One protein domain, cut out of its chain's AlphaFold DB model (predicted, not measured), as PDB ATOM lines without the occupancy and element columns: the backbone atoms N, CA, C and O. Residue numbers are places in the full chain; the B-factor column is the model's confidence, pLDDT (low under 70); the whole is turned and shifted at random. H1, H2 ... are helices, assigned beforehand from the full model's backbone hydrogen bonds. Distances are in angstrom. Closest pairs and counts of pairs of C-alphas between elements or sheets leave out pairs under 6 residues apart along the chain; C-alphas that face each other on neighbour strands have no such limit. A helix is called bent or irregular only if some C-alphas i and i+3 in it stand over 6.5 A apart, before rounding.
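This is residues 42 to 250 of the 282 residues of an uncharacterized protein of Paramecium tetraurelia (UniProt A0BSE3). Crossed helices cluster round the short helix H7, with H3 and H8 on one side of it and H1, H4, H5, H6 and H9 on the other. H2 leads away from H3 as an arm that touches no other helix, and residues 69 to 76 stick out at the arm's far end. The printed part has 209 residues with nine named helices, H1 to H9 in chain order, and no named strand; the class is all helix. It is compact, with a radius of gyration of the C-alphas of 19.0 A, and spans 59 by 44 by 36 A.

H8, residues 213 to 229, is the longest helix. It only just touches H7, residues 189 to 200, with 3 pairs of C-alphas within 8 A; the closest, those of Phe 195 and Tyr 223, are 7.1 A apart. H7 is the hub, touching four helices. H3, residues 91 to 104, touches H7 at a steep tilt of 40 degrees, opposite ways, with the closest C-alphas, Met 97 and Leu 196, 6.5 A apart. H5, residues 151 to 165, touches H7 with residues 152 to 156 alone, about perpendicular at 79 degrees; the closest C-alphas, Phe 153 and Gln 189, are 6.4 A apart. H9, residues 231 to 245, meets H8 only through their link. H6, residues 170 to 180, touches H9 at a steep tilt of 60 degrees, with the closest C-alphas, Thr 170 and Tyr 235, 5.7 A apart. H1, residues 42 to 53, touches H9 at a shallow tilt of 23 degrees, opposite ways; the closest C-alphas, Glu 42 and Ile 244, are 5.8 A apart. H4, residues 136 to 148, touches H1 with residues 141 to 145 alone; the closest C-alphas, Glu 43 and Ile 141, are 6.0 A apart. H2, residues 75 to 89, meets H3 only through their link. Every O i to N i+4 pair is within hydrogen-bond range in H1, H2, H3, H5, H6, H7, H8 and H9, and 7 of 9 are in H4.

H8 measures 24.5 A from C-alpha 213 at (-14.680, -0.903, 53.297) to C-alpha 229 at (-31.358, -0.149, 35.420). H9 measures 21.4 A, H5 21.1 A and H2 21.0 A. H1 begins at C-alpha 42 (-17.852, 15.593, 12.733). H4 is irregular: C-alphas 144 and 147 are 7.5 A apart.

The two C-alphas farthest apart, Gly 72 and Leu 166, are 59.5 A apart. The printed part has no cut. The links H1 to H2, H3 to H4 and H7 to H8 are long. Mean pLDDT of the printed part is 72.7, and 82 residues are under 70, among them residues 53 to 95 and 107 to 127.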
ATOM      1  N   GLU A  42     -17.816  16.838  11.973       82.00
ATOM      2  CA  GLU A  42     -17.852  15.593  12.733       82.00
ATOM      3  C   GLU A  42     -16.809  15.586  13.851       82.00
ATOM      4  O   GLU A  42     -17.105  15.172  14.965       82.00
ATOM      5  N   GLU A  43     -15.611  16.114  13.589       81.69
ATOM      6  CA  GLU A  43     -14.566  16.271  14.606       81.69
ATOM      7  C   GLU A  43     -15.025  17.213  15.720       81.69
ATOM      8  O   GLU A  43     -14.918  16.876  16.900       81.69
ATOM      9  N   ARG A  44     -15.600  18.365  15.347       77.62
ATOM     10  CA  ARG A  44     -16.149  19.324  16.312       77.62
ATOM     11  C   ARG A  44     -17.276  18.714  17.138       77.62
ATOM     12  O   ARG A  44     -17.229  18.790  18.360       77.62
ATOM     13  N   GLN A  45     -18.239  18.075  16.480       80.94
ATOM     14  CA  GLN A  45     -19.380  17.435  17.135       80.94
ATOM     15  C   GLN A  45     -18.949  16.308  18.066       80.94
ATOM     16  O   GLN A  45     -19.490  16.190  19.159       80.94
ATOM     17  N   LEU A  46     -17.969  15.498  17.667       85.12
ATOM     18  CA  LEU A  46     -17.485  14.393  18.482       85.12
ATOM     19  C   LEU A  46     -16.754  14.898  19.726       85.12
ATOM     20  O   LEU A  46     -17.039  14.447  20.833       85.12
ATOM     21  N   ILE A  47     -15.848  15.866  19.558       79.19
ATOM     22  CA  ILE A  47     -15.137  16.478  20.685       79.19
ATOM     23  C   ILE A  47     -16.128  17.178  21.612       79.19
ATOM     24  O   ILE A  47     -16.001  17.053  22.827       79.19
ATOM     25  N   GLU A  48     -17.108  17.901  21.075       76.19
ATOM     26  CA  GLU A  48     -18.139  18.564  21.870       76.19
ATOM     27  C   GLU A  48     -18.997  17.552  22.630       76.19
ATOM     28  O   GLU A  48     -19.162  17.684  23.841       76.19
ATOM     29  N   TYR A  49     -19.489  16.522  21.944       81.19
ATOM     30  CA  TYR A  49     -20.295  15.468  22.545       81.19
ATOM     31  C   TYR A  49     -19.545  14.790  23.688       81.19
ATOM     32  O   TYR A  49     -20.057  14.720  24.806       81.19
ATOM     33  N   PHE A  50     -18.296  14.388  23.437       79.00
ATOM     34  CA  PHE A  50     -17.423  13.865  24.472       79.00
ATOM     35  C   PHE A  50     -17.283  14.873  25.601       79.00
ATOM     36  O   PHE A  50     -17.684  14.571  26.720       79.00
ATOM     37  N   THR A  51     -16.851  16.103  25.312       72.81
ATOM     38  CA  THR A  51     -16.721  17.181  26.303       72.81
ATOM     39  C   THR A  51     -17.953  17.296  27.189       72.81
ATOM     40  O   THR A  51     -17.776  17.472  28.384       72.81
ATOM     41  N   GLN A  52     -19.170  17.194  26.651       70.38
ATOM     42  CA  GLN A  52     -20.417  17.297  27.410       70.38
ATOM     43  C   GLN A  52     -20.665  16.096  28.331       70.38
ATOM     44  O   GLN A  52     -21.010  16.311  29.496       70.38
ATOM     45  N   ILE A  53     -20.452  14.865  27.855       68.56
ATOM     46  CA  ILE A  53     -20.634  13.659  28.682       68.56
ATOM     47  C   ILE A  53     -19.515  13.479  29.717       68.56
ATOM     48  O   ILE A  53     -19.759  12.932  30.784       68.56
ATOM     49  N   GLY A  54     -18.304  13.974  29.443       58.19
ATOM     50  CA  GLY A  54     -17.177  13.941  30.384       58.19
ATOM     51  C   GLY A  54     -16.930  15.243  31.124       58.19
ATOM     52  O   GLY A  54     -15.885  15.372  31.772       58.19
ATOM     53  N   ARG A  55     -17.828  16.234  31.012       57.53
ATOM     54  CA  ARG A  55     -17.635  17.526  31.673       57.53
ATOM     55  C   ARG A  55     -17.838  17.388  33.167       57.53
ATOM     56  O   ARG A  55     -18.961  17.455  33.674       57.53
ATOM     57  N   HIS A  56     -16.726  17.324  33.874       52.44
ATOM     58  CA  HIS A  56     -16.688  17.517  35.309       52.44
ATOM     59  C   HIS A  56     -15.742  18.678  35.578       52.44
ATOM     60  O   HIS A  56     -14.562  18.604  35.262       52.44
ATOM     61  N   VAL A  57     -16.265  19.788  36.098       47.81
ATOM     62  CA  VAL A  57     -15.450  20.978  36.363       47.81
ATOM     63  C   VAL A  57     -15.318  21.185  37.859       47.81
ATOM     64  O   VAL A  57     -16.254  21.666  38.482       47.81
ATOM     65  N   TYR A  58     -14.120  21.000  38.415       44.38
ATOM     66  CA  TYR A  58     -13.729  21.803  39.574       44.38
ATOM     67  C   TYR A  58     -12.361  22.462  39.385       44.38
ATOM     68  O   TYR A  58     -11.312  21.828  39.448       44.38
ATOM     69  N   LEU A  59     -12.384  23.776  39.149       42.59
ATOM     70  CA  LEU A  59     -11.194  24.612  39.023       42.59
ATOM     71  C   LEU A  59     -10.594  24.877  40.412       42.59
ATOM     72  O   LEU A  59     -11.146  25.656  41.190       42.59
ATOM     73  N   SER A  60      -9.420  24.308  40.709       39.44
ATOM     74  CA  SER A  60      -8.538  24.929  41.703       39.44
ATOM     75  C   SER A  60      -8.010  26.226  41.108       39.44
ATOM     76  O   SER A  60      -7.309  26.230  40.097       39.44
ATOM     77  N   LEU A  61      -8.357  27.341  41.742       42.88
ATOM     78  CA  LEU A  61      -7.809  28.661  41.453       42.88
ATOM     79  C   LEU A  61      -6.354  28.748  41.930       42.88
ATOM     80  O   LEU A  61      -6.020  29.564  42.792       42.88
ATOM     81  N   ALA A  62      -5.467  27.931  41.371       37.78
ATOM     82  CA  ALA A  62      -4.034  28.149  41.469       37.78
ATOM     83  C   ALA A  62      -3.662  29.307  40.526       37.78
ATOM     84  O   ALA A  62      -3.179  29.108  39.420       37.78
ATOM     85  N   GLY A  63      -3.980  30.535  40.944       38.56
ATOM     86  CA  GLY A  63      -3.627  31.768  40.228       38.56
ATOM     87  C   GLY A  63      -4.596  32.930  40.447       38.56
ATOM     88  O   GLY A  63      -4.196  34.090  40.414       38.56
ATOM     89  N   THR A  64      -5.864  32.657  40.753       41.94
ATOM     90  CA  THR A  64      -6.914  33.694  40.710       41.94
ATOM     91  C   THR A  64      -7.056  34.493  42.003       41.94
ATOM     92  O   THR A  64      -7.663  35.559  41.987       41.94
ATOM     93  N   LYS A  65      -6.430  34.055  43.106       43.69
ATOM     94  CA  LYS A  65      -6.347  34.864  44.337       43.69
ATOM     95  C   LYS A  65      -5.524  36.150  44.164       43.69
ATOM     96  O   LYS A  65      -5.642  37.031  45.004       43.69
ATOM     97  N   LYS A  66      -4.699  36.278  43.113       44.62
ATOM     98  CA  LYS A  66      -3.786  37.426  42.977       44.62
ATOM     99  C   LYS A  66      -4.392  38.687  42.346       44.62
ATOM    100  O   LYS A  66      -3.883  39.760  42.642       44.62
ATOM    101  N   ASN A  67      -5.476  38.601  41.561       43.75
ATOM    102  CA  ASN A  67      -5.922  39.749  40.742       43.75
ATOM    103  C   ASN A  67      -7.359  40.244  40.980       43.75
ATOM    104  O   ASN A  67      -7.751  41.228  40.367       43.75
ATOM    105  N   ILE A  68      -8.141  39.644  41.888       49.12
ATOM    106  CA  ILE A  68      -9.525  40.108  42.153       49.12
ATOM    107  C   ILE A  68      -9.549  41.548  42.699       49.12
ATOM    108  O   ILE A  68     -10.516  42.268  42.501       49.12
ATOM    109  N   HIS A  69      -8.465  41.997  43.333       52.12
ATOM    110  CA  HIS A  69      -8.371  43.349  43.884       52.12
ATOM    111  C   HIS A  69      -7.799  44.400  42.920       52.12
ATOM    112  O   HIS A  69      -7.707  45.559  43.316       52.12
ATOM    113  N   LYS A  70      -7.386  44.031  41.697       49.88
ATOM    114  CA  LYS A  70      -6.728  44.969  40.765       49.88
ATOM    115  C   LYS A  70      -7.523  45.307  39.512       49.88
ATOM    116  O   LYS A  70      -7.309  46.383  38.964       49.88
ATOM    117  N   ASP A  71      -8.438  44.445  39.094       46.41
ATOM    118  CA  ASP A  71      -9.232  44.700  37.897       46.41
ATOM    119  C   ASP A  71     -10.560  45.332  38.325       46.41
ATOM    120  O   ASP A  71     -11.422  44.672  38.907       46.41
ATOM    121  N   GLY A  72     -10.675  46.643  38.105       51.31
ATOM    122  CA  GLY A  72     -11.900  47.406  38.338       51.31
ATOM    123  C   GLY A  72     -13.101  46.853  37.564       51.31
ATOM    124  O   GLY A  72     -12.951  46.012  36.680       51.31
ATOM    125  N   LEU A  73     -14.289  47.347  37.935       51.62
ATOM    126  CA  LEU A  73     -15.633  47.005  37.443       51.62
ATOM    127  C   LEU A  73     -15.726  46.950  35.908       51.62
ATOM    128  O   LEU A  73     -16.148  47.893  35.250       51.62
ATOM    129  N   SER A  74     -15.310  45.825  35.350       60.28
ATOM    130  CA  SER A  74     -15.398  45.480  33.941       60.28
ATOM    131  C   SER A  74     -16.343  44.293  33.820       60.28
ATOM    132  O   SER A  74     -16.302  43.387  34.658       60.28
ATOM    133  N   ASP A  75     -17.147  44.246  32.759       58.22
ATOM    134  CA  ASP A  75     -18.052  43.123  32.472       58.22
ATOM    135  C   ASP A  75     -17.310  41.773  32.466       58.22
ATOM    136  O   ASP A  75     -17.855  40.736  32.848       58.22
ATOM    137  N   LYS A  76     -16.007  41.779  32.140       54.75
ATOM    138  CA  LYS A  76     -15.140  40.592  32.223       54.75
ATOM    139  C   LYS A  76     -14.878  40.147  33.663       54.75
ATOM    140  O   LYS A  76     -14.768  38.946  33.912       54.75
ATOM    141  N   ALA A  77     -14.758  41.077  34.609       56.41
ATOM    142  CA  ALA A  77     -14.590  40.769  36.028       56.41
ATOM    143  C   ALA A  77     -15.885  40.196  36.624       56.41
ATOM    144  O   ALA A  77     -15.828  39.201  37.350       56.41
ATOM    145  N   GLN A  78     -17.042  40.746  36.239       59.69
ATOM    146  CA  GLN A  78     -18.351  40.247  36.661       59.69
ATOM    147  C   GLN A  78     -18.644  38.850  36.090       59.69
ATOM    148  O   GLN A  78     -18.909  37.926  36.857       59.69
ATOM    149  N   ALA A  79     -18.447  38.636  34.784       58.94
ATOM    150  CA  ALA A  79     -18.584  37.314  34.164       58.94
ATOM    151  C   ALA A  79     -17.626  36.274  34.782       58.94
ATOM    152  O   ALA A  79     -17.966  35.098  34.948       58.94
ATOM    153  N   LYS A  80     -16.413  36.693  35.170       58.44
ATOM    154  CA  LYS A  80     -15.456  35.839  35.888       58.44
ATOM    155  C   LYS A  80     -15.945  35.511  37.300       58.44
ATOM    156  O   LYS A  80     -15.798  34.370  37.728       58.44
ATOM    157  N   GLN A  81     -16.539  36.463  38.012       57.25
ATOM    158  CA  GLN A  81     -17.089  36.265  39.354       57.25
ATOM    159  C   GLN A  81     -18.330  35.360  39.352       57.25
ATOM    160  O   GLN A  81     -18.435  34.484  40.209       57.25
ATOM    161  N   GLU A  82     -19.209  35.492  38.362       59.50
ATOM    162  CA  GLU A  82     -20.359  34.603  38.151       59.50
ATOM    163  C   GLU A  82     -19.907  33.173  37.821       59.50
ATOM    164  O   GLU A  82     -20.358  32.216  38.456       59.50
ATOM    165  N   LYS A  83     -18.917  33.018  36.921       57.47
ATOM    166  CA  LYS A  83     -18.267  31.720  36.654       57.47
ATOM    167  C   LYS A  83     -17.709  31.112  37.950       57.47
ATOM    168  O   LYS A  83     -17.920  29.929  38.213       57.47
ATOM    169  N   LEU A  84     -17.043  31.906  38.794       59.66
ATOM    170  CA  LEU A  84     -16.511  31.454  40.084       59.66
ATOM    171  C   LEU A  84     -17.602  31.038  41.072       59.66
ATOM    172  O   LEU A  84     -17.480  29.979  41.683       59.66
ATOM    173  N   GLN A  85     -18.667  31.823  41.228       59.69
ATOM    174  CA  GLN A  85     -19.779  31.481  42.115       59.69
ATOM    175  C   GLN A  85     -20.460  30.177  41.692       59.69
ATOM    176  O   GLN A  85     -20.701  29.324  42.543       59.69
ATOM    177  N   ALA A  86     -20.681  29.969  40.394       58.34
ATOM    178  CA  ALA A  86     -21.251  28.728  39.878       58.34
ATOM    179  C   ALA A  86     -20.335  27.507  40.124       58.34
ATOM    180  O   ALA A  86     -20.812  26.412  40.442       58.34
ATOM    181  N   ILE A  87     -19.010  27.689  40.045       55.53
ATOM    182  CA  ILE A  87     -18.021  26.666  40.430       55.53
ATOM    183  C   ILE A  87     -18.102  26.375  41.934       55.53
ATOM    184  O   ILE A  87     -18.084  25.213  42.338       55.53
ATOM    185  N   PHE A  88     -18.216  27.407  42.775       60.47
ATOM    186  CA  PHE A  88     -18.331  27.244  44.227       60.47
ATOM    187  C   PHE A  88     -19.637  26.562  44.646       60.47
ATOM    188  O   PHE A  88     -19.599  25.702  45.523       60.47
ATOM    189  N   GLN A  89     -20.761  26.876  43.997       60.41
ATOM    190  CA  GLN A  89     -22.057  26.237  44.253       60.41
ATOM    191  C   GLN A  89     -22.031  24.733  43.953       60.41
ATOM    192  O   GLN A  89     -22.615  23.944  44.689       60.41
ATOM    193  N   ASN A  90     -21.298  24.320  42.916       58.31
ATOM    194  CA  ASN A  90     -21.194  22.915  42.518       58.31
ATOM    195  C   ASN A  90     -19.983  22.183  43.120       58.31
ATOM    196  O   ASN A  90     -19.789  20.995  42.858       58.31
ATOM    197  N   LYS A  91     -19.172  22.860  43.945       62.78
ATOM    198  CA  LYS A  91     -17.946  22.314  44.550       62.78
ATOM    199  C   LYS A  91     -18.170  20.965  45.223       62.78
ATOM    200  O   LYS A  91     -17.378  20.046  45.022       62.78
ATOM    201  N   ASN A  92     -19.229  20.859  46.020       63.06
ATOM    202  CA  ASN A  92     -19.527  19.652  46.787       63.06
ATOM    203  C   ASN A  92     -19.873  18.487  45.857       63.06
ATOM    204  O   ASN A  92     -19.331  17.401  46.026       63.06
ATOM    205  N   THR A  93     -20.689  18.737  44.829       63.31
ATOM    206  CA  THR A  93     -21.035  17.744  43.806       63.31
ATOM    207  C   THR A  93     -19.796  17.257  43.068       63.31
ATOM    208  O   THR A  93     -19.605  16.057  42.928       63.31
ATOM    209  N   TYR A  94     -18.911  18.150  42.625       63.81
ATOM    210  CA  TYR A  94     -17.709  17.733  41.897       63.81
ATOM    211  C   TYR A  94     -16.685  17.018  42.778       63.81
ATOM    212  O   TYR A  94     -16.118  16.022  42.341       63.81
ATOM    213  N   SER A  95     -16.499  17.476  44.019       65.69
ATOM    214  CA  SER A  95     -15.643  16.788  44.997       65.69
ATOM    215  C   SER A  95     -16.174  15.383  45.289       65.69
ATOM    216  O   SER A  95     -15.403  14.436  45.405       65.69
ATOM    217  N   TYR A  96     -17.500  15.235  45.346       70.44
ATOM    218  CA  TYR A  96     -18.167  13.946  45.465       70.44
ATOM    219  C   TYR A  96     -17.951  13.058  44.228       70.44
ATOM    220  O   TYR A  96     -17.578  11.902  44.378       70.44
ATOM    221  N   MET A  97     -18.107  13.581  43.006       69.56
ATOM    222  CA  MET A  97     -17.865  12.794  41.784       69.56
ATOM    223  C   MET A  97     -16.411  12.328  41.677       69.56
ATOM    224  O   MET A  97     -16.158  11.179  41.330       69.56
ATOM    225  N   GLU A  98     -15.453  13.201  41.999       71.06
ATOM    226  CA  GLU A  98     -14.036  12.833  42.044       71.06
ATOM    227  C   GLU A  98     -13.792  11.747  43.094       71.06
ATOM    228  O   GLU A  98     -13.093  10.772  42.827       71.06
ATOM    229  N   HIS A  99     -14.406  11.876  44.271       73.06
ATOM    230  CA  HIS A  99     -14.328  10.870  45.324       73.06
ATOM    231  C   HIS A  99     -14.835   9.504  44.867       73.06
ATOM    232  O   HIS A  99     -14.151   8.499  45.062       73.06
ATOM    233  N   VAL A 100     -16.005   9.472  44.228       73.81
ATOM    234  CA  VAL A 100     -16.604   8.255  43.670       73.81
ATOM    235  C   VAL A 100     -15.684   7.645  42.615       73.81
ATOM    236  O   VAL A 100     -15.358   6.465  42.707       73.81
ATOM    237  N   ALA A 101     -15.185   8.445  41.671       74.75
ATOM    238  CA  ALA A 101     -14.295   7.961  40.622       74.75
ATOM    239  C   ALA A 101     -12.964   7.412  41.174       74.75
ATOM    240  O   ALA A 101     -12.486   6.368  40.733       74.75
ATOM    241  N   ARG A 102     -12.375   8.076  42.177       74.62
ATOM    242  CA  ARG A 102     -11.150   7.608  42.847       74.62
ATOM    243  C   ARG A 102     -11.378   6.325  43.636       74.62
ATOM    244  O   ARG A 102     -10.535   5.434  43.594       74.62
ATOM    245  N   SER A 103     -12.493   6.251  44.357       73.75
ATOM    246  CA  SER A 103     -12.805   5.142  45.261       73.75
ATOM    247  C   SER A 103     -13.228   3.883  44.510       73.75
ATOM    248  O   SER A 103     -12.821   2.790  44.889       73.75
ATOM    249  N   LEU A 104     -14.022   4.032  43.448       75.25
ATOM    250  CA  LEU A 104     -14.609   2.906  42.723       75.25
ATOM    251  C   LEU A 104     -13.737   2.431  41.554       75.25
ATOM    252  O   LEU A 104     -13.583   1.230  41.365       75.25
ATOM    253  N   PHE A 105     -13.133   3.358  40.802       75.31
ATOM    254  CA  PHE A 105     -12.369   3.045  39.584       75.31
ATOM    255  C   PHE A 105     -10.850   3.172  39.776       75.31
ATOM    256  O   PHE A 105     -10.096   3.188  38.804       75.31
ATOM    257  N   ASN A 106     -10.379   3.311  41.025       70.19
ATOM    258  CA  ASN A 106      -8.960   3.483  41.370       70.19
ATOM    259  C   ASN A 106      -8.283   4.624  40.584       70.19
ATOM    260  O   ASN A 106      -7.108   4.550  40.208       70.19
ATOM    261  N   TRP A 107      -9.030   5.695  40.302       69.38
ATOM    262  CA  TRP A 107      -8.517   6.796  39.502       69.38
ATOM    263  C   TRP A 107      -7.427   7.565  40.259       69.38
ATOM    264  O   TRP A 107      -7.617   8.030  41.385       69.38
ATOM    265  N   LYS A 108      -6.257   7.717  39.634       59.78
ATOM    266  CA  LYS A 108      -5.103   8.427  40.199       59.78
ATOM    267  C   LYS A 108      -4.828   9.683  39.385       59.78
ATOM    268  O   LYS A 108      -4.005   9.647  38.477       59.78
ATOM    269  N   CYS A 109      -5.496  10.788  39.710       54.75
ATOM    270  CA  CYS A 109      -5.175  12.086  39.120       54.75
ATOM    271  C   CYS A 109      -4.451  12.970  40.143       54.75
ATOM    272  O   CYS A 109      -4.922  13.166  41.263       54.75
ATOM    273  N   LYS A 110      -3.277  13.489  39.771       49.59
ATOM    274  CA  LYS A 110      -2.468  14.392  40.609       49.59
ATOM    275  C   LYS A 110      -3.034  15.810  40.662       49.59
ATOM    276  O   LYS A 110      -2.624  16.597  41.511       49.59
ATOM    277  N   SER A 111      -3.934  16.164  39.745       50.50
ATOM    278  CA  SER A 111      -4.514  17.504  39.666       50.50
ATOM    279  C   SER A 111      -5.970  17.461  39.211       50.50
ATOM    280  O   SER A 111      -6.366  16.594  38.445       50.50
ATOM    281  N   LEU A 112      -6.769  18.419  39.679       50.88
ATOM    282  CA  LEU A 112      -8.208  18.488  39.411       50.88
ATOM    283  C   LEU A 112      -8.470  18.577  37.901       50.88
ATOM    284  O   LEU A 112      -7.922  19.458  37.228       50.88
ATOM    285  N   ALA A 113      -9.210  17.610  37.358       51.50
ATOM    286  CA  ALA A 113      -9.373  17.409  35.919       51.50
ATOM    287  C   ALA A 113     -10.573  18.182  35.355       51.50
ATOM    288  O   ALA A 113     -11.589  18.350  36.023       51.50
ATOM    289  N   VAL A 114     -10.426  18.655  34.113       50.03
ATOM    290  CA  VAL A 114     -11.450  19.406  33.366       50.03
ATOM    291  C   VAL A 114     -12.351  18.466  32.545       50.03
ATOM    292  O   VAL A 114     -13.512  18.804  32.329       50.03
ATOM    293  N   VAL A 115     -11.847  17.296  32.113       57.69
ATOM    294  CA  VAL A 115     -12.585  16.247  31.373       57.69
ATOM    295  C   VAL A 115     -11.857  14.888  31.489       57.69
ATOM    296  O   VAL A 115     -10.636  14.846  31.339       57.69
ATOM    297  N   TYR A 116     -12.581  13.784  31.725       61.84
ATOM    298  CA  TYR A 116     -12.023  12.450  32.042       61.84
ATOM    299  C   TYR A 116     -11.240  11.783  30.896       61.84
ATOM    300  O   TYR A 116     -10.140  11.284  31.120       61.84
ATOM    301  N   PHE A 117     -11.742  11.816  29.661       67.94
ATOM    302  CA  PHE A 117     -11.064  11.183  28.518       67.94
ATOM    303  C   PHE A 117     -10.023  12.072  27.820       67.94
ATOM    304  O   PHE A 117      -9.350  11.597  26.911       67.94
ATOM    305  N   PHE A 118      -9.854  13.341  28.217       60.53
ATOM    306  CA  PHE A 118      -8.902  14.259  27.566       60.53
ATOM    307  C   PHE A 118      -7.613  14.522  28.359       60.53
ATOM    308  O   PHE A 118      -6.730  15.234  27.880       60.53
ATOM    309  N   ARG A 119      -7.474  13.999  29.586       56.91
ATOM    310  CA  ARG A 119      -6.296  14.285  30.419       56.91
ATOM    311  C   ARG A 119      -5.355  13.095  30.548       56.91
ATOM    312  O   ARG A 119      -5.756  12.020  30.980       56.91
ATOM    313  N   HIS A 120      -4.075  13.354  30.298       49.19
ATOM    314  CA  HIS A 120      -2.961  12.580  30.834       49.19
ATOM    315  C   HIS A 120      -2.174  13.474  31.804       49.19
ATOM    316  O   HIS A 120      -1.904  14.634  31.499       49.19
ATOM    317  N   ASP A 121      -1.790  12.961  32.976       44.66
ATOM    318  CA  ASP A 121      -1.010  13.714  33.979       44.66
ATOM    319  C   ASP A 121       0.456  13.952  33.566       44.66
ATOM    320  O   ASP A 121       1.229  14.564  34.306       44.66
ATOM    321  N   ARG A 122       0.864  13.450  32.396       47.44
ATOM    322  CA  ARG A 122       2.232  13.541  31.888       47.44
ATOM    323  C   ARG A 122       2.204  13.933  30.420       47.44
ATOM    324  O   ARG A 122       1.570  13.249  29.625       47.44
ATOM    325  N   PHE A 123       2.936  14.991  30.079       45.41
ATOM    326  CA  PHE A 123       3.270  15.392  28.706       45.41
ATOM    327  C   PHE A 123       4.311  14.452  28.065       45.41
ATOM    328  O   PHE A 123       5.089  14.869  27.207       45.41
ATOM    329  N   ASP A 124       4.376  13.194  28.502       50.31
ATOM    330  CA  ASP A 124       5.234  12.213  27.853       50.31
ATOM    331  C   ASP A 124       4.668  11.957  26.447       50.31
ATOM    332  O   ASP A 124       3.453  12.007  26.241       50.31
ATOM    333  N   LYS A 125       5.538  11.719  25.456       56.09
ATOM    334  CA  LYS A 125       5.104  11.370  24.095       56.09
ATOM    335  C   LYS A 125       4.200  10.135  24.161       56.09
ATOM    336  O   LYS A 125       4.697   9.024  24.327       56.09
ATOM    337  N   GLN A 126       2.894  10.333  24.017       59.81
ATOM    338  CA  GLN A 126       1.918   9.249  23.997       59.81
ATOM    339  C   GLN A 126       2.160   8.363  22.772       59.81
ATOM    340  O   GLN A 126       2.210   8.845  21.634       59.81
ATOM    341  N   GLN A 127       2.337   7.065  23.009       65.56
ATOM    342  CA  GLN A 127       2.510   6.073  21.954       65.56
ATOM    343  C   GLN A 127       1.166   5.416  21.662       65.56
ATOM    344  O   GLN A 127       0.831   4.379  22.210       65.56
ATOM    345  N   TYR A 128       0.390   6.018  20.766       70.94
ATOM    346  CA  TYR A 128      -0.861   5.414  20.318       70.94
ATOM    347  C   TYR A 128      -0.582   4.233  19.382       70.94
ATOM    348  O   TYR A 128      -0.003   4.422  18.304       70.94
ATOM    349  N   GLN A 129      -1.038   3.031  19.739       76.25
ATOM    350  CA  GLN A 129      -1.071   1.904  18.808       76.25
ATOM    351  C   GLN A 129      -1.962   2.267  17.618       76.25
ATOM    352  O   GLN A 129      -3.111   2.684  17.767       76.25
ATOM    353  N   LYS A 130      -1.425   2.123  16.407       75.38
ATOM    354  CA  LYS A 130      -2.161   2.450  15.188       75.38
ATOM    355  C   LYS A 130      -3.226   1.385  14.927       75.38
ATOM    356  O   LYS A 130      -2.893   0.265  14.552       75.38
ATOM    357  N   ILE A 131      -4.493   1.764  15.055       79.44
ATOM    358  CA  ILE A 131      -5.638   0.946  14.644       79.44
ATOM    359  C   ILE A 131      -6.153   1.475  13.304       79.44
ATOM    360  O   ILE A 131      -6.270   2.685  13.112       79.44
ATOM    361  N   LEU A 132      -6.401   0.562  12.362       84.38
ATOM    362  CA  LEU A 132      -6.917   0.878  11.032       84.38
ATOM    363  C   LEU A 132      -8.352   0.360  10.871       84.38
ATOM    364  O   LEU A 132      -8.650  -0.826  11.070       84.38
ATOM    365  N   PHE A 133      -9.225   1.275  10.477       88.00
ATOM    366  CA  PHE A 133     -10.601   1.020  10.070       88.00
ATOM    367  C   PHE A 133     -10.661   0.744   8.562       88.00
ATOM    368  O   PHE A 133      -9.871   1.305   7.800       88.00
ATOM    369  N   LYS A 134     -11.602  -0.098   8.127       88.88
ATOM    370  CA  LYS A 134     -12.043  -0.169   6.722       88.88
ATOM    371  C   LYS A 134     -12.655   1.166   6.284       88.88
ATOM    372  O   LYS A 134     -12.494   1.562   5.137       88.88
ATOM    373  N   ASN A 135     -13.334   1.873   7.191       87.31
ATOM    374  CA  ASN A 135     -13.864   3.208   6.936       87.31
ATOM    375  C   ASN A 135     -12.755   4.277   7.014       87.31
ATOM    376  O   ASN A 135     -12.318   4.684   8.095       87.31
ATOM    377  N   GLU A 136     -12.318   4.779   5.857       87.50
ATOM    378  CA  GLU A 136     -11.265   5.799   5.769       87.50
ATOM    379  C   GLU A 136     -11.642   7.135   6.424       87.50
ATOM    380  O   GLU A 136     -10.780   7.802   7.003       87.50
ATOM    381  N   LYS A 137     -12.930   7.504   6.420       88.25
ATOM    382  CA  LYS A 137     -13.404   8.725   7.088       88.25
ATOM    383  C   LYS A 137     -13.174   8.638   8.596       88.25
ATOM    384  O   LYS A 137     -12.689   9.594   9.201       88.25
ATOM    385  N   TRP A 138     -13.448   7.480   9.198       91.25
ATOM    386  CA  TRP A 138     -13.195   7.253  10.623       91.25
ATOM    387  C   TRP A 138     -11.704   7.311  10.952       91.25
ATOM    388  O   TRP A 138     -11.329   7.933  11.945       91.25
ATOM    389  N   ASN A 139     -10.844   6.744  10.093       88.44
ATOM    390  CA  ASN A 139      -9.390   6.868  10.238       88.44
ATOM    391  C   ASN A 139      -8.949   8.339  10.263       88.44
ATOM    392  O   ASN A 139      -8.117   8.710  11.092       88.44
ATOM    393  N   SER A 140      -9.509   9.176   9.382       86.88
ATOM    394  CA  SER A 140      -9.194  10.608   9.324       86.88
ATOM    395  C   SER A 140      -9.610  11.341  10.602       86.88
ATOM    396  O   SER A 140      -8.774  11.993  11.225       86.88
ATOM    397  N   ILE A 141     -10.865  11.173  11.037       87.56
ATOM    398  CA  ILE A 141     -11.398  11.820  12.249       87.56
ATOM    399  C   ILE A 141     -10.557  11.434  13.471       87.56
ATOM    400  O   ILE A 141     -10.050  12.299  14.184       87.56
ATOM    401  N   ILE A 142     -10.343  10.132  13.688       89.12
ATOM    402  CA  ILE A 142      -9.587   9.631  14.841       89.12
ATOM    403  C   ILE A 142      -8.136  10.115  14.814       89.12
ATOM    404  O   ILE A 142      -7.604  10.518  15.848       89.12
ATOM    405  N   LYS A 143      -7.488  10.134  13.642       84.62
ATOM    406  CA  LYS A 143      -6.126  10.669  13.492       84.62
ATOM    407  C   LYS A 143      -6.043  12.140  13.902       84.62
ATOM    408  O   LYS A 143      -5.032  12.520  14.497       84.62
ATOM    409  N   ASN A 144      -7.070  12.926  13.595       81.00
ATOM    410  CA  ASN A 144      -7.107  14.357  13.868       81.00
ATOM    411  C   ASN A 144      -7.420  14.666  15.331       81.00
ATOM    412  O   ASN A 144      -6.866  15.617  15.858       81.00
ATOM    413  N   ILE A 145      -8.231  13.861  16.020       81.31
ATOM    414  CA  ILE A 145      -8.586  14.148  17.421       81.31
ATOM    415  C   ILE A 145      -7.709  13.426  18.449       81.31
ATOM    416  O   ILE A 145      -7.762  13.771  19.626       81.31
ATOM    417  N   LYS A 146      -6.900  12.431  18.047       82.38
ATOM    418  CA  LYS A 146      -6.187  11.543  18.988       82.38
ATOM    419  C   LYS A 146      -5.368  12.272  20.050       82.38
ATOM    420  O   LYS A 146      -5.380  11.832  21.185       82.38
ATOM    421  N   PHE A 147      -4.713  13.386  19.705       74.50
ATOM    422  CA  PHE A 147      -3.845  14.139  20.622       74.50
ATOM    423  C   PHE A 147      -4.614  14.835  21.750       74.50
ATOM    424  O   PHE A 147      -4.011  15.288  22.719       74.50
ATOM    425  N   LEU A 148      -5.934  14.960  21.603       75.19
ATOM    426  CA  LEU A 148      -6.812  15.451  22.654       75.19
ATOM    427  C   LEU A 148      -7.186  14.331  23.622       75.19
ATOM    428  O   LEU A 148      -7.501  14.626  24.765       75.19
ATOM    429  N   LEU A 149      -7.178  13.072  23.177       78.19
ATOM    430  CA  LEU A 149      -7.631  11.919  23.949       78.19
ATOM    431  C   LEU A 149      -6.493  11.352  24.803       78.19
ATOM    432  O   LEU A 149      -5.347  11.247  24.360       78.19
ATOM    433  N   ASN A 150      -6.819  10.901  26.013       77.62
ATOM    434  CA  ASN A 150      -5.923  10.034  26.763       77.62
ATOM    435  C   ASN A 150      -5.788   8.678  26.041       77.62
ATOM    436  O   ASN A 150      -6.657   8.274  25.266       77.62
ATOM    437  N   GLU A 151      -4.669   7.993  26.268       78.25
ATOM    438  CA  GLU A 151      -4.321   6.768  25.545       78.25
ATOM    439  C   GLU A 151      -5.365   5.656  25.736       78.25
ATOM    440  O   GLU A 151      -5.803   5.040  24.766       78.25
ATOM    441  N   GLN A 152      -5.829   5.464  26.970       82.19
ATOM    442  CA  GLN A 152      -6.831   4.454  27.301       82.19
ATOM    443  C   GLN A 152      -8.150   4.694  26.549       82.19
ATOM    444  O   GLN A 152      -8.663   3.794  25.890       82.19
ATOM    445  N   PHE A 153      -8.676   5.919  26.579       84.94
ATOM    446  CA  PHE A 153      -9.907   6.262  25.873       84.94
ATOM    447  C   PHE A 153      -9.740   6.198  24.362       84.94
ATOM    448  O   PHE A 153     -10.667   5.812  23.660       84.94
ATOM    449  N   TYR A 154      -8.566   6.557  23.841       87.00
ATOM    450  CA  TYR A 154      -8.271   6.359  22.428       87.00
ATOM    451  C   TYR A 154      -8.422   4.879  22.043       87.00
ATOM    452  O   TYR A 154      -9.084   4.578  21.046       87.00
ATOM    453  N   TYR A 155      -7.878   3.950  22.835       88.19
ATOM    454  CA  TYR A 155      -8.047   2.514  22.590       88.19
ATOM    455  C   TYR A 155      -9.495   2.052  22.730       88.19
ATOM    456  O   TYR A 155      -9.988   1.308  21.886       88.19
ATOM    457  N   GLU A 156     -10.205   2.518  23.750       88.75
ATOM    458  CA  GLU A 156     -11.611   2.162  23.955       88.75
ATOM    459  C   GLU A 156     -12.501   2.671  22.818       88.75
ATOM    460  O   GLU A 156     -13.293   1.910  22.263       88.75
ATOM    461  N   LEU A 157     -12.328   3.931  22.408       91.94
ATOM    462  CA  LEU A 157     -13.067   4.525  21.300       91.94
ATOM    463  C   LEU A 157     -12.776   3.789  19.994       91.94
ATOM    464  O   LEU A 157     -13.691   3.459  19.245       91.94
ATOM    465  N   THR A 158     -11.507   3.503  19.710       92.62
ATOM    466  CA  THR A 158     -11.141   2.778  18.487       92.62
ATOM    467  C   THR A 158     -11.643   1.334  18.490       92.62
ATOM    468  O   THR A 158     -12.101   0.854  17.454       92.62
ATOM    469  N   SER A 159     -11.639   0.658  19.640       92.38
ATOM    470  CA  SER A 159     -12.238  -0.669  19.815       92.38
ATOM    471  C   SER A 159     -13.750  -0.646  19.570       92.38
ATOM    472  O   SER A 159     -14.260  -1.443  18.782       92.38
ATOM    473  N   LEU A 160     -14.457   0.330  20.147       94.31
ATOM    474  CA  LEU A 160     -15.892   0.545  19.943       94.31
ATOM    475  C   LEU A 160     -16.222   0.745  18.457       94.31
ATOM    476  O   LEU A 160     -17.103   0.078  17.915       94.31
ATOM    477  N   LEU A 161     -15.464   1.596  17.759       94.38
ATOM    478  CA  LEU A 161     -15.631   1.787  16.314       94.38
ATOM    479  C   LEU A 161     -15.357   0.500  15.534       94.38
ATOM    480  O   LEU A 161     -16.057   0.202  14.568       94.38
ATOM    481  N   LYS A 162     -14.385  -0.309  15.966       93.69
ATOM    482  CA  LYS A 162     -14.111  -1.596  15.326       93.69
ATOM    483  C   LYS A 162     -15.270  -2.575  15.480       93.69
ATOM    484  O   LYS A 162     -15.568  -3.297  14.531       93.69
ATOM    485  N   MET A 163     -15.959  -2.573  16.621       94.50
ATOM    486  CA  MET A 163     -17.171  -3.375  16.803       94.50
ATOM    487  C   MET A 163     -18.277  -2.950  15.828       94.50
ATOM    488  O   MET A 163     -18.907  -3.816  15.222       94.50
ATOM    489  N   PHE A 164     -18.450  -1.650  15.565       94.69
ATOM    490  CA  PHE A 164     -19.378  -1.203  14.520       94.69
ATOM    491  C   PHE A 164     -18.980  -1.673  13.113       94.69
ATOM    492  O   PHE A 164     -19.858  -2.052  12.338       94.69
ATOM    493  N   GLU A 165     -17.685  -1.701  12.768       92.12
ATOM    494  CA  GLU A 165     -17.232  -2.273  11.482       92.12
ATOM    495  C   GLU A 165     -17.514  -3.772  11.358       92.12
ATOM    496  O   GLU A 165     -17.640  -4.290  10.250       92.12
ATOM    497  N   LEU A 166     -17.579  -4.464  12.493       93.31
ATOM    498  CA  LEU A 166     -17.935  -5.876  12.591       93.31
ATOM    499  C   LEU A 166     -19.453  -6.087  12.721       93.31
ATOM    500  O   LEU A 166     -19.881  -7.189  13.048       93.31
ATOM    501  N   HIS A 167     -20.254  -5.053  12.447       93.69
ATOM    502  CA  HIS A 167     -21.718  -5.083  12.437       93.69
ATOM    503  C   HIS A 167     -22.375  -5.419  13.782       93.69
ATOM    504  O   HIS A 167     -23.517  -5.873  13.809       93.69
ATOM    505  N   TYR A 168     -21.692  -5.150  14.895       95.75
ATOM    506  CA  TYR A 168     -22.327  -5.223  16.207       95.75
ATOM    507  C   TYR A 168     -23.405  -4.141  16.331       95.75
ATOM    508  O   TYR A 168     -23.210  -3.002  15.885       95.75
ATOM    509  N   THR A 169     -24.535  -4.489  16.946       95.50
ATOM    510  CA  THR A 169     -25.557  -3.501  17.310       95.50
ATOM    511  C   THR A 169     -25.115  -2.690  18.527       95.50
ATOM    512  O   THR A 169     -24.209  -3.079  19.269       95.50
ATOM    513  N   THR A 170     -25.760  -1.547  18.735       95.06
ATOM    514  CA  THR A 170     -25.500  -0.662  19.875       95.06
ATOM    515  C   THR A 170     -25.723  -1.391  21.205       95.06
ATOM    516  O   THR A 170     -24.898  -1.283  22.108       95.06
ATOM    517  N   GLU A 171     -26.775  -2.203  21.287       95.62
ATOM    518  CA  GLU A 171     -27.104  -3.034  22.445       95.62
ATOM    519  C   GLU A 171     -26.015  -4.083  22.690       95.62
ATOM    520  O   GLU A 171     -25.523  -4.202  23.803       95.62
ATOM    521  N   GLN A 172     -25.558  -4.795  21.652       96.75
ATOM    522  CA  GLN A 172     -24.498  -5.803  21.799       96.75
ATOM    523  C   GLN A 172     -23.175  -5.206  22.292       96.75
ATOM    524  O   GLN A 172     -22.446  -5.847  23.049       96.75
ATOM    525  N   ILE A 173     -22.837  -3.993  21.847       95.69
ATOM    526  CA  ILE A 173     -21.653  -3.276  22.336       95.69
ATOM    527  C   ILE A 173     -21.863  -2.867  23.792       95.69
ATOM    528  O   ILE A 173     -20.968  -3.056  24.609       95.69
ATOM    529  N   GLY A 174     -23.037  -2.328  24.124       93.56
ATOM    530  CA  GLY A 174     -23.360  -1.907  25.480       93.56
ATOM    531  C   GLY A 174     -23.338  -3.059  26.486       93.56
ATOM    532  O   GLY A 174     -22.672  -2.931  27.509       93.56
ATOM    533  N   GLU A 175     -23.951  -4.200  26.165       94.12
ATOM    534  CA  GLU A 175     -23.906  -5.409  27.002       94.12
ATOM    535  C   GLU A 175     -22.455  -5.883  27.209       94.12
ATOM    536  O   GLU A 175     -22.042  -6.134  28.337       94.12
ATOM    537  N   LYS A 176     -21.612  -5.883  26.161       92.81
ATOM    538  CA  LYS A 176     -20.176  -6.200  26.307       92.81
ATOM    539  C   LYS A 176     -19.439  -5.246  27.245       92.81
ATOM    540  O   LYS A 176     -18.575  -5.676  28.006       92.81
ATOM    541  N   LEU A 177     -19.732  -3.949  27.168       91.06
ATOM    542  CA  LEU A 177     -19.124  -2.952  28.050       91.06
ATOM    543  C   LEU A 177     -19.589  -3.137  29.504       91.06
ATOM    544  O   LEU A 177     -18.790  -2.944  30.422       91.06
ATOM    545  N   ILE A 178     -20.846  -3.537  29.723       89.81
ATOM    546  CA  ILE A 178     -21.394  -3.871  31.048       89.81
ATOM    547  C   ILE A 178     -20.741  -5.148  31.597       89.81
ATOM    548  O   ILE A 178     -20.285  -5.148  32.739       89.81
ATOM    549  N   GLU A 179     -20.605  -6.202  30.791       88.50
ATOM    550  CA  GLU A 179     -19.918  -7.441  31.181       88.50
ATOM    551  C   GLU A 179     -18.466  -7.175  31.608       88.50
ATOM    552  O   GLU A 179     -18.039  -7.615  32.676       88.50
ATOM    553  N   GLN A 180     -17.719  -6.382  30.830       85.31
ATOM    554  CA  GLN A 180     -16.355  -5.957  31.185       85.31
ATOM    555  C   GLN A 180     -16.305  -5.183  32.507       85.31
ATOM    556  O   GLN A 180     -15.330  -5.261  33.253       85.31
ATOM    557  N   SER A 181     -17.378  -4.460  32.815       86.31
ATOM    558  CA  SER A 181     -17.492  -3.616  33.998       86.31
ATOM    559  C   SER A 181     -17.775  -4.380  35.294       86.31
ATOM    560  O   SER A 181     -17.735  -3.787  36.373       86.31
ATOM    561  N   GLN A 182     -18.011  -5.696  35.231       78.19
ATOM    562  CA  GLN A 182     -18.085  -6.542  36.429       78.19
ATOM    563  C   GLN A 182     -16.745  -6.580  37.187       78.19
ATOM    564  O   GLN A 182     -16.717  -6.769  38.409       78.19
ATOM    565  N   HIS A 183     -15.636  -6.335  36.482       77.31
ATOM    566  CA  HIS A 183     -14.300  -6.177  37.046       77.31
ATOM    567  C   HIS A 183     -13.968  -4.682  37.189       77.31
ATOM    568  O   HIS A 183     -13.699  -3.991  36.208       77.31
ATOM    569  N   LEU A 184     -14.006  -4.162  38.425       71.00
ATOM    570  CA  LEU A 184     -13.878  -2.721  38.715       71.00
ATOM    571  C   LEU A 184     -12.568  -2.084  38.213       71.00
ATOM    572  O   LEU A 184     -12.518  -0.883  37.956       71.00
ATOM    573  N   ASP A 185     -11.509  -2.876  38.074       70.31
ATOM    574  CA  ASP A 185     -10.202  -2.478  37.549       70.31
ATOM    575  C   ASP A 185     -10.172  -2.320  36.020       70.31
ATOM    576  O   ASP A 185      -9.228  -1.739  35.486       70.31
ATOM    577  N   GLN A 186     -11.203  -2.800  35.321       75.50
ATOM    578  CA  GLN A 186     -11.279  -2.855  33.858       75.50
ATOM    579  C   GLN A 186     -12.476  -2.088  33.291       75.50
ATOM    580  O   GLN A 186     -12.753  -2.180  32.097       75.50
ATOM    581  N   VAL A 187     -13.177  -1.317  34.126       82.94
ATOM    582  CA  VAL A 187     -14.352  -0.552  33.700       82.94
ATOM    583  C   VAL A 187     -13.950   0.420  32.584       82.94
ATOM    584  O   VAL A 187     -13.151   1.325  32.846       82.94
ATOM    585  N   PRO A 188     -14.522   0.309  31.372       85.44
ATOM    586  CA  PRO A 188     -14.224   1.232  30.282       85.44
ATOM    587  C   PRO A 188     -14.584   2.673  30.661       85.44
ATOM    588  O   PRO A 188     -15.628   2.918  31.269       85.44
ATOM    589  N   GLN A 189     -13.775   3.660  30.275       83.31
ATOM    590  CA  GLN A 189     -13.998   5.068  30.630       83.31
ATOM    591  C   GLN A 189     -15.352   5.598  30.141       83.31
ATOM    592  O   GLN A 189     -15.930   6.472  30.788       83.31
ATOM    593  N   ILE A 190     -15.897   5.081  29.036       84.44
ATOM    594  CA  ILE A 190     -17.260   5.431  28.599       84.44
ATOM    595  C   ILE A 190     -18.317   5.025  29.641       84.44
ATOM    596  O   ILE A 190     -19.226   5.802  29.925       84.44
ATOM    597  N   VAL A 191     -18.143   3.864  30.281       86.50
ATOM    598  CA  VAL A 191     -19.028   3.352  31.335       86.50
ATOM    599  C   VAL A 191     -18.795   4.093  32.654       86.50
ATOM    600  O   VAL A 191     -19.756   4.442  33.342       86.50
ATOM    601  N   GLN A 192     -17.538   4.413  32.986       82.62
ATOM    602  CA  GLN A 192     -17.219   5.262  34.142       82.62
ATOM    603  C   GLN A 192     -17.930   6.622  34.033       82.62
ATOM    604  O   GLN A 192     -18.608   7.048  34.966       82.62
ATOM    605  N   ASN A 193     -17.824   7.287  32.876       77.38
ATOM    606  CA  ASN A 193     -18.459   8.587  32.636       77.38
ATOM    607  C   ASN A 193     -19.986   8.497  32.633       77.38
ATOM    608  O   ASN A 193     -20.646   9.372  33.189       77.38
ATOM    609  N   PHE A 194     -20.549   7.431  32.066       84.12
ATOM    610  CA  PHE A 194     -21.980   7.150  32.152       84.12
ATOM    611  C   PHE A 194     -22.456   7.085  33.612       84.12
ATOM    612  O   PHE A 194     -23.402   7.783  33.983       84.12
ATOM    613  N   PHE A 195     -21.763   6.338  34.473       79.88
ATOM    614  CA  PHE A 195     -22.115   6.252  35.892       79.88
ATOM    615  C   PHE A 195     -22.036   7.611  36.602       79.88
ATOM    616  O   PHE A 195     -22.910   7.974  37.396       79.88
ATOM    617  N   LEU A 196     -21.010   8.405  36.298       75.06
ATOM    618  CA  LEU A 196     -20.871   9.753  36.848       75.06
ATOM    619  C   LEU A 196     -21.973  10.702  36.353       75.06
ATOM    620  O   LEU A 196     -22.441  11.556  37.111       75.06
ATOM    621  N   LEU A 197     -22.419  10.542  35.107       74.44
ATOM    622  CA  LEU A 197     -23.523  11.303  34.533       74.44
ATOM    623  C   LEU A 197     -24.850  10.970  35.226       74.44
ATOM    624  O   LEU A 197     -25.571  11.888  35.612       74.44
ATOM    625  N   LEU A 198     -25.122   9.688  35.493       75.31
ATOM    626  CA  LEU A 198     -26.289   9.263  36.276       75.31
ATOM    627  C   LEU A 198     -26.308   9.891  37.677       75.31
ATOM    628  O   LEU A 198     -27.341  10.396  38.123       75.31
ATOM    629  N   ASN A 199     -25.157   9.911  38.358       71.94
ATOM    630  CA  ASN A 199     -25.020  10.559  39.663       71.94
ATOM    631  C   ASN A 199     -25.260  12.080  39.560       71.94
ATOM    632  O   ASN A 199     -25.953  12.662  40.395       71.94
ATOM    633  N   LYS A 200     -24.716  12.747  38.530       68.19
ATOM    634  CA  LYS A 200     -24.902  14.193  38.295       68.19
ATOM    635  C   LYS A 200     -26.364  14.554  38.035       68.19
ATOM    636  O   LYS A 200     -26.838  15.571  38.538       68.19
ATOM    637  N   GLU A 201     -27.070  13.731  37.269       69.50
ATOM    638  CA  GLU A 201     -28.493  13.905  36.965       69.50
ATOM    639  C   GLU A 201     -29.416  13.491  38.120       69.50
ATOM    640  O   GLU A 201     -30.633  13.574  37.978       69.50
ATOM    641  N   LYS A 202     -28.857  13.081  39.271       65.75
ATOM    642  CA  LYS A 202     -29.605  12.572  40.432       65.75
ATOM    643  C   LYS A 202     -30.525  11.401  40.074       65.75
ATOM    644  O   LYS A 202     -31.585  11.241  40.663       65.75
ATOM    645  N   ARG A 203     -30.121  10.581  39.103       63.97
ATOM    646  CA  ARG A 203     -30.800   9.313  38.798       63.97
ATOM    647  C   ARG A 203     -30.404   8.200  39.769       63.97
ATOM    648  O   ARG A 203     -31.023   7.146  39.779       63.97
ATOM    649  N   ILE A 204     -29.375   8.449  40.579       63.88
ATOM    650  CA  ILE A 204     -28.903   7.575  41.648       63.88
ATOM    651  C   ILE A 204     -29.078   8.332  42.967       63.88
ATOM    652  O   ILE A 204     -28.419   9.347  43.201       63.88
ATOM    653  N   ASP A 205     -29.968   7.842  43.825       55.56
ATOM    654  CA  ASP A 205     -30.298   8.473  45.105       55.56
ATOM    655  C   ASP A 205     -29.339   8.027  46.217       55.56
ATOM    656  O   ASP A 205     -29.717   7.219  47.060       55.56
ATOM    657  N   GLN A 206     -28.098   8.535  46.262       58.81
ATOM    658  CA  GLN A 206     -27.248   8.381  47.456       58.81
ATOM    659  C   GLN A 206     -26.322   9.580  47.709       58.81
ATOM    660  O   GLN A 206     -25.558  10.001  46.845       58.81
ATOM    661  N   MET A 207     -26.346  10.095  48.944       53.81
ATOM    662  CA  MET A 207     -25.258  10.905  49.500       53.81
ATOM    663  C   MET A 207     -24.267   9.980  50.201       53.81
ATOM    664  O   MET A 207     -24.602   9.370  51.215       53.81
ATOM    665  N   ILE A 208     -23.037   9.907  49.701       56.00
ATOM    666  CA  ILE A 208     -21.987   9.073  50.299       56.00
ATOM    667  C   ILE A 208     -21.028   9.966  51.068       56.00
ATOM    668  O   ILE A 208     -20.449  10.904  50.521       56.00
ATOM    669  N   GLN A 209     -20.867   9.663  52.352       53.66
ATOM    670  CA  GLN A 209     -19.919  10.327  53.238       53.66
ATOM    671  C   GLN A 209     -18.921   9.289  53.763       53.66
ATOM    672  O   GLN A 209     -19.262   8.501  54.640       53.66
ATOM    673  N   GLY A 210     -17.689   9.286  53.239       53.75
ATOM    674  CA  GLY A 210     -16.575   8.490  53.783       53.75
ATOM    675  C   GLY A 210     -15.939   7.465  52.830       53.75
ATOM    676  O   GLY A 210     -16.223   7.441  51.631       53.75
ATOM    677  N   THR A 211     -15.020   6.663  53.388       57.78
ATOM    678  CA  THR A 211     -14.188   5.647  52.704       57.78
ATOM    679  C   THR A 211     -14.060   4.333  53.487       57.78
ATOM    680  O   THR A 211     -12.995   3.713  53.480       57.78
ATOM    681  N   SER A 212     -15.074   3.906  54.240       70.25
ATOM    682  CA  SER A 212     -14.986   2.594  54.900       70.25
ATOM    683  C   SER A 212     -15.096   1.453  53.875       70.25
ATOM    684  O   SER A 212     -15.722   1.615  52.827       70.25
ATOM    685  N   CYS A 213     -14.528   0.275  54.167       64.38
ATOM    686  CA  CYS A 213     -14.680  -0.903  53.297       64.38
ATOM    687  C   CYS A 213     -16.157  -1.234  53.027       64.38
ATOM    688  O   CYS A 213     -16.531  -1.524  51.897       64.38
ATOM    689  N   THR A 214     -17.019  -1.103  54.038       73.38
ATOM    690  CA  THR A 214     -18.470  -1.295  53.902       73.38
ATOM    691  C   THR A 214     -19.099  -0.307  52.916       73.38
ATOM    692  O   THR A 214     -20.000  -0.671  52.169       73.38
ATOM    693  N   GLN A 215     -18.621   0.938  52.873       71.62
ATOM    694  CA  GLN A 215     -19.120   1.946  51.933       71.62
ATOM    695  C   GLN A 215     -18.687   1.672  50.493       71.62
ATOM    696  O   GLN A 215     -19.464   1.933  49.580       71.62
ATOM    697  N   LEU A 216     -17.486   1.124  50.286       68.38
ATOM    698  CA  LEU A 216     -17.023   0.707  48.959       68.38
ATOM    699  C   LEU A 216     -17.890  -0.423  48.388       68.38
ATOM    700  O   LEU A 216     -18.247  -0.379  47.214       68.38
ATOM    701  N   GLU A 217     -18.286  -1.391  49.216       73.75
ATOM    702  CA  GLU A 217     -19.194  -2.465  48.796       73.75
ATOM    703  C   GLU A 217     -20.599  -1.943  48.461       73.75
ATOM    704  O   GLU A 217     -21.180  -2.334  47.449       73.75
ATOM    705  N   ILE A 218     -21.130  -0.991  49.241       76.88
ATOM    706  CA  ILE A 218     -22.407  -0.328  48.922       76.88
ATOM    707  C   ILE A 218     -22.305   0.413  47.584       76.88
ATOM    708  O   ILE A 218     -23.168   0.253  46.723       76.88
ATOM    709  N   LEU A 219     -21.230   1.179  47.388       75.19
ATOM    710  CA  LEU A 219     -20.936   1.891  46.143       75.19
ATOM    711  C   LEU A 219     -20.894   0.962  44.935       75.19
ATOM    712  O   LEU A 219     -21.477   1.266  43.897       75.19
ATOM    713  N   LYS A 220     -20.220  -0.176  45.088       76.06
ATOM    714  CA  LYS A 220     -20.134  -1.214  44.065       76.06
ATOM    715  C   LYS A 220     -21.508  -1.802  43.746       76.06
ATOM    716  O   LYS A 220     -21.841  -1.947  42.574       76.06
ATOM    717  N   GLY A 221     -22.327  -2.088  44.759       78.38
ATOM    718  CA  GLY A 221     -23.699  -2.560  44.558       78.38
ATOM    719  C   GLY A 221     -24.571  -1.541  43.820       78.38
ATOM    720  O   GLY A 221     -25.272  -1.891  42.874       78.38
ATOM    721  N   VAL A 222     -24.482  -0.262  44.198       80.50
ATOM    722  CA  VAL A 222     -25.183   0.840  43.516       80.50
ATOM    723  C   VAL A 222     -24.733   0.966  42.069       80.50
ATOM    724  O   VAL A 222     -25.569   1.110  41.183       80.50
ATOM    725  N   TYR A 223     -23.428   0.877  41.825       83.06
ATOM    726  CA  TYR A 223     -22.854   0.903  40.491       83.06
ATOM    727  C   TYR A 223     -23.421  -0.202  39.599       83.06
ATOM    728  O   TYR A 223     -24.008   0.105  38.562       83.06
ATOM    729  N   LEU A 224     -23.329  -1.460  40.034       81.00
ATOM    730  CA  LEU A 224     -23.818  -2.603  39.262       81.00
ATOM    731  C   LEU A 224     -25.326  -2.505  38.998       81.00
ATOM    732  O   LEU A 224     -25.761  -2.658  37.861       81.00
ATOM    733  N   ASN A 225     -26.118  -2.139  40.009       84.31
ATOM    734  CA  ASN A 225     -27.560  -1.942  39.836       84.31
ATOM    735  C   ASN A 225     -27.878  -0.789  38.875       84.31
ATOM    736  O   ASN A 225     -28.814  -0.873  38.087       84.31
ATOM    737  N   SER A 226     -27.115   0.305  38.936       83.25
ATOM    738  CA  SER A 226     -27.327   1.457  38.059       83.25
ATOM    739  C   SER A 226     -26.978   1.162  36.600       83.25
ATOM    740  O   SER A 226     -27.630   1.711  35.718       83.25
ATOM    741  N   LEU A 227     -25.999   0.288  36.338       84.44
ATOM    742  CA  LEU A 227     -25.699  -0.166  34.980       84.44
ATOM    743  C   LEU A 227     -26.897  -0.894  34.383       84.44
ATOM    744  O   LEU A 227     -27.369  -0.503  33.320       84.44
ATOM    745  N   GLU A 228     -27.429  -1.880  35.101       87.06
ATOM    746  CA  GLU A 228     -28.568  -2.670  34.632       87.06
ATOM    747  C   GLU A 228     -29.828  -1.817  34.451       87.06
ATOM    748  O   GLU A 228     -30.484  -1.871  33.412       87.06
ATOM    749  N   ASN A 229     -30.138  -0.962  35.429       87.12
ATOM    750  CA  ASN A 229     -31.358  -0.149  35.420       87.12
ATOM    751  C   ASN A 229     -31.345   0.985  34.384       87.12
ATOM    752  O   ASN A 229     -32.395   1.551  34.079       87.12
ATOM    753  N   HIS A 230     -30.170   1.365  33.878       86.94
ATOM    754  CA  HIS A 230     -30.015   2.505  32.974       86.94
ATOM    755  C   HIS A 230     -29.252   2.160  31.690       86.94
ATOM    756  O   HIS A 230     -28.785   3.067  30.998       86.94
ATOM    757  N   LYS A 231     -29.139   0.876  31.336       89.88
ATOM    758  CA  LYS A 231     -28.398   0.428  30.150       89.88
ATOM    759  C   LYS A 231     -28.892   1.035  28.838       89.88
ATOM    760  O   LYS A 231     -28.071   1.377  27.994       89.88
ATOM    761  N   ASP A 232     -30.188   1.318  28.716       89.00
ATOM    762  CA  ASP A 232     -30.740   2.023  27.552       89.00
ATOM    763  C   ASP A 232     -30.078   3.392  27.346       89.00
ATOM    764  O   ASP A 232     -29.784   3.800  26.224       89.00
ATOM    765  N   TYR A 233     -29.753   4.088  28.437       86.56
ATOM    766  CA  TYR A 233     -29.075   5.376  28.362       86.56
ATOM    767  C   TYR A 233     -27.595   5.233  27.971       86.56
ATOM    768  O   TYR A 233     -27.061   6.079  27.252       86.56
ATOM    769  N   LEU A 234     -26.937   4.133  28.354       89.75
ATOM    770  CA  LEU A 234     -25.624   3.780  27.809       89.75
ATOM    771  C   LEU A 234     -25.716   3.497  26.298       89.75
ATOM    772  O   LEU A 234     -24.855   3.943  25.538       89.75
ATOM    773  N   TYR A 235     -26.771   2.817  25.842       93.56
ATOM    774  CA  TYR A 235     -26.983   2.529  24.420       93.56
ATOM    775  C   TYR A 235     -27.187   3.816  23.625       93.56
ATOM    776  O   TYR A 235     -26.551   4.006  22.591       93.56
ATOM    777  N   GLU A 236     -27.965   4.764  24.146       89.44
ATOM    778  CA  GLU A 236     -28.095   6.091  23.540       89.44
ATOM    779  C   GLU A 236     -26.747   6.806  23.387       89.44
ATOM    780  O   GLU A 236     -26.519   7.489  22.384       89.44
ATOM    781  N   ILE A 237     -25.843   6.667  24.364       89.06
ATOM    782  CA  ILE A 237     -24.506   7.264  24.287       89.06
ATOM    783  C   ILE A 237     -23.700   6.637  23.144       89.06
ATOM    784  O   ILE A 237     -23.119   7.348  22.320       89.06
ATOM    785  N   ILE A 238     -23.694   5.307  23.067       93.12
ATOM    786  CA  ILE A 238     -22.983   4.543  22.036       93.12
ATOM    787  C   ILE A 238     -23.540   4.869  20.639       93.12
ATOM    788  O   ILE A 238     -22.776   5.118  19.701       93.12
ATOM    789  N   GLU A 239     -24.864   4.947  20.502       92.19
ATOM    790  CA  GLU A 239     -25.535   5.279  19.244       92.19
ATOM    791  C   GLU A 239     -25.224   6.711  18.795       92.19
ATOM    792  O   GLU A 239     -24.945   6.947  17.619       92.19
ATOM    793  N   LYS A 240     -25.170   7.678  19.718       88.94
ATOM    794  CA  LYS A 240     -24.770   9.054  19.384       88.94
ATOM    795  C   LYS A 240     -23.352   9.116  18.823       88.94
ATOM    796  O   LYS A 240     -23.135   9.800  17.824       88.94
ATOM    797  N   ILE A 241     -22.403   8.362  19.388       91.88
ATOM    798  CA  ILE A 241     -21.042   8.255  18.830       91.88
ATOM    799  C   ILE A 241     -21.106   7.729  17.393       91.88
ATOM    800  O   ILE A 241     -20.509   8.320  16.489       91.88
ATOM    801  N   ARG A 242     -21.868   6.654  17.160       92.19
ATOM    802  CA  ARG A 242     -22.050   6.062  15.828       92.19
ATOM    803  C   ARG A 242     -22.608   7.066  14.822       92.19
ATOM    804  O   ARG A 242     -22.102   7.163  13.704       92.19
ATOM    805  N   GLN A 243     -23.638   7.815  15.206       90.38
ATOM    806  CA  GLN A 243     -24.292   8.796  14.341       90.38
ATOM    807  C   GLN A 243     -23.352   9.942  13.965       90.38
ATOM    808  O   GLN A 243     -23.292  10.294  12.784       90.38
ATOM    809  N   ILE A 244     -22.576  10.467  14.925       89.75
ATOM    810  CA  ILE A 244     -21.601  11.543  14.672       89.75
ATOM    811  C   ILE A 244     -20.553  11.051  13.672       89.75
ATOM    812  O   ILE A 244     -20.267  11.717  12.678       89.75
ATOM    813  N   MET A 245     -20.043   9.838  13.886       89.56
ATOM    814  CA  MET A 245     -19.031   9.223  13.024       89.56
ATOM    815  C   MET A 245     -19.543   8.897  11.617       89.56
ATOM    816  O   MET A 245     -18.763   8.889  10.663       89.56
ATOM    817  N   ASN A 246     -20.846   8.668  11.461       87.12
ATOM    818  CA  ASN A 246     -21.495   8.437  10.169       87.12
ATOM    819  C   ASN A 246     -22.068   9.707   9.529       87.12
ATOM    820  O   ASN A 246     -22.666   9.616   8.462       87.12
ATOM    821  N   ALA A 247     -21.881  10.877  10.150       72.94
ATOM    822  CA  ALA A 247     -22.464  12.154   9.732       72.94
ATOM    823  C   ALA A 247     -24.004  12.165   9.604       72.94
ATOM    824  O   ALA A 247     -24.568  13.101   9.044       72.94
ATOM    825  N   ASN A 248     -24.692  11.179  10.185       60.03
ATOM    826  CA  ASN A 248     -26.153  11.047  10.159       60.03
ATOM    827  C   ASN A 248     -26.816  11.709  11.383       60.03
ATOM    828  O   ASN A 248     -27.870  11.275  11.842       60.03
ATOM    829  N   CYS A 249     -26.189  12.733  11.963       56.03
ATOM    830  CA  CYS A 249     -26.656  13.316  13.219       56.03
ATOM    831  C   CYS A 249     -27.828  14.290  13.076       56.03
ATOM    832  O   CYS A 249     -27.869  15.143  12.189       56.03
ATOM    833  N   ILE A 250     -28.717  14.206  14.069       49.12
ATOM    834  CA  ILE A 250     -29.879  15.066  14.302       49.12
ATOM    835  C   ILE A 250     -29.418  16.530  14.534       49.12
ATOM    836  O   ILE A 250     -28.512  16.752  15.344       49.12
TER     837      ILE A 250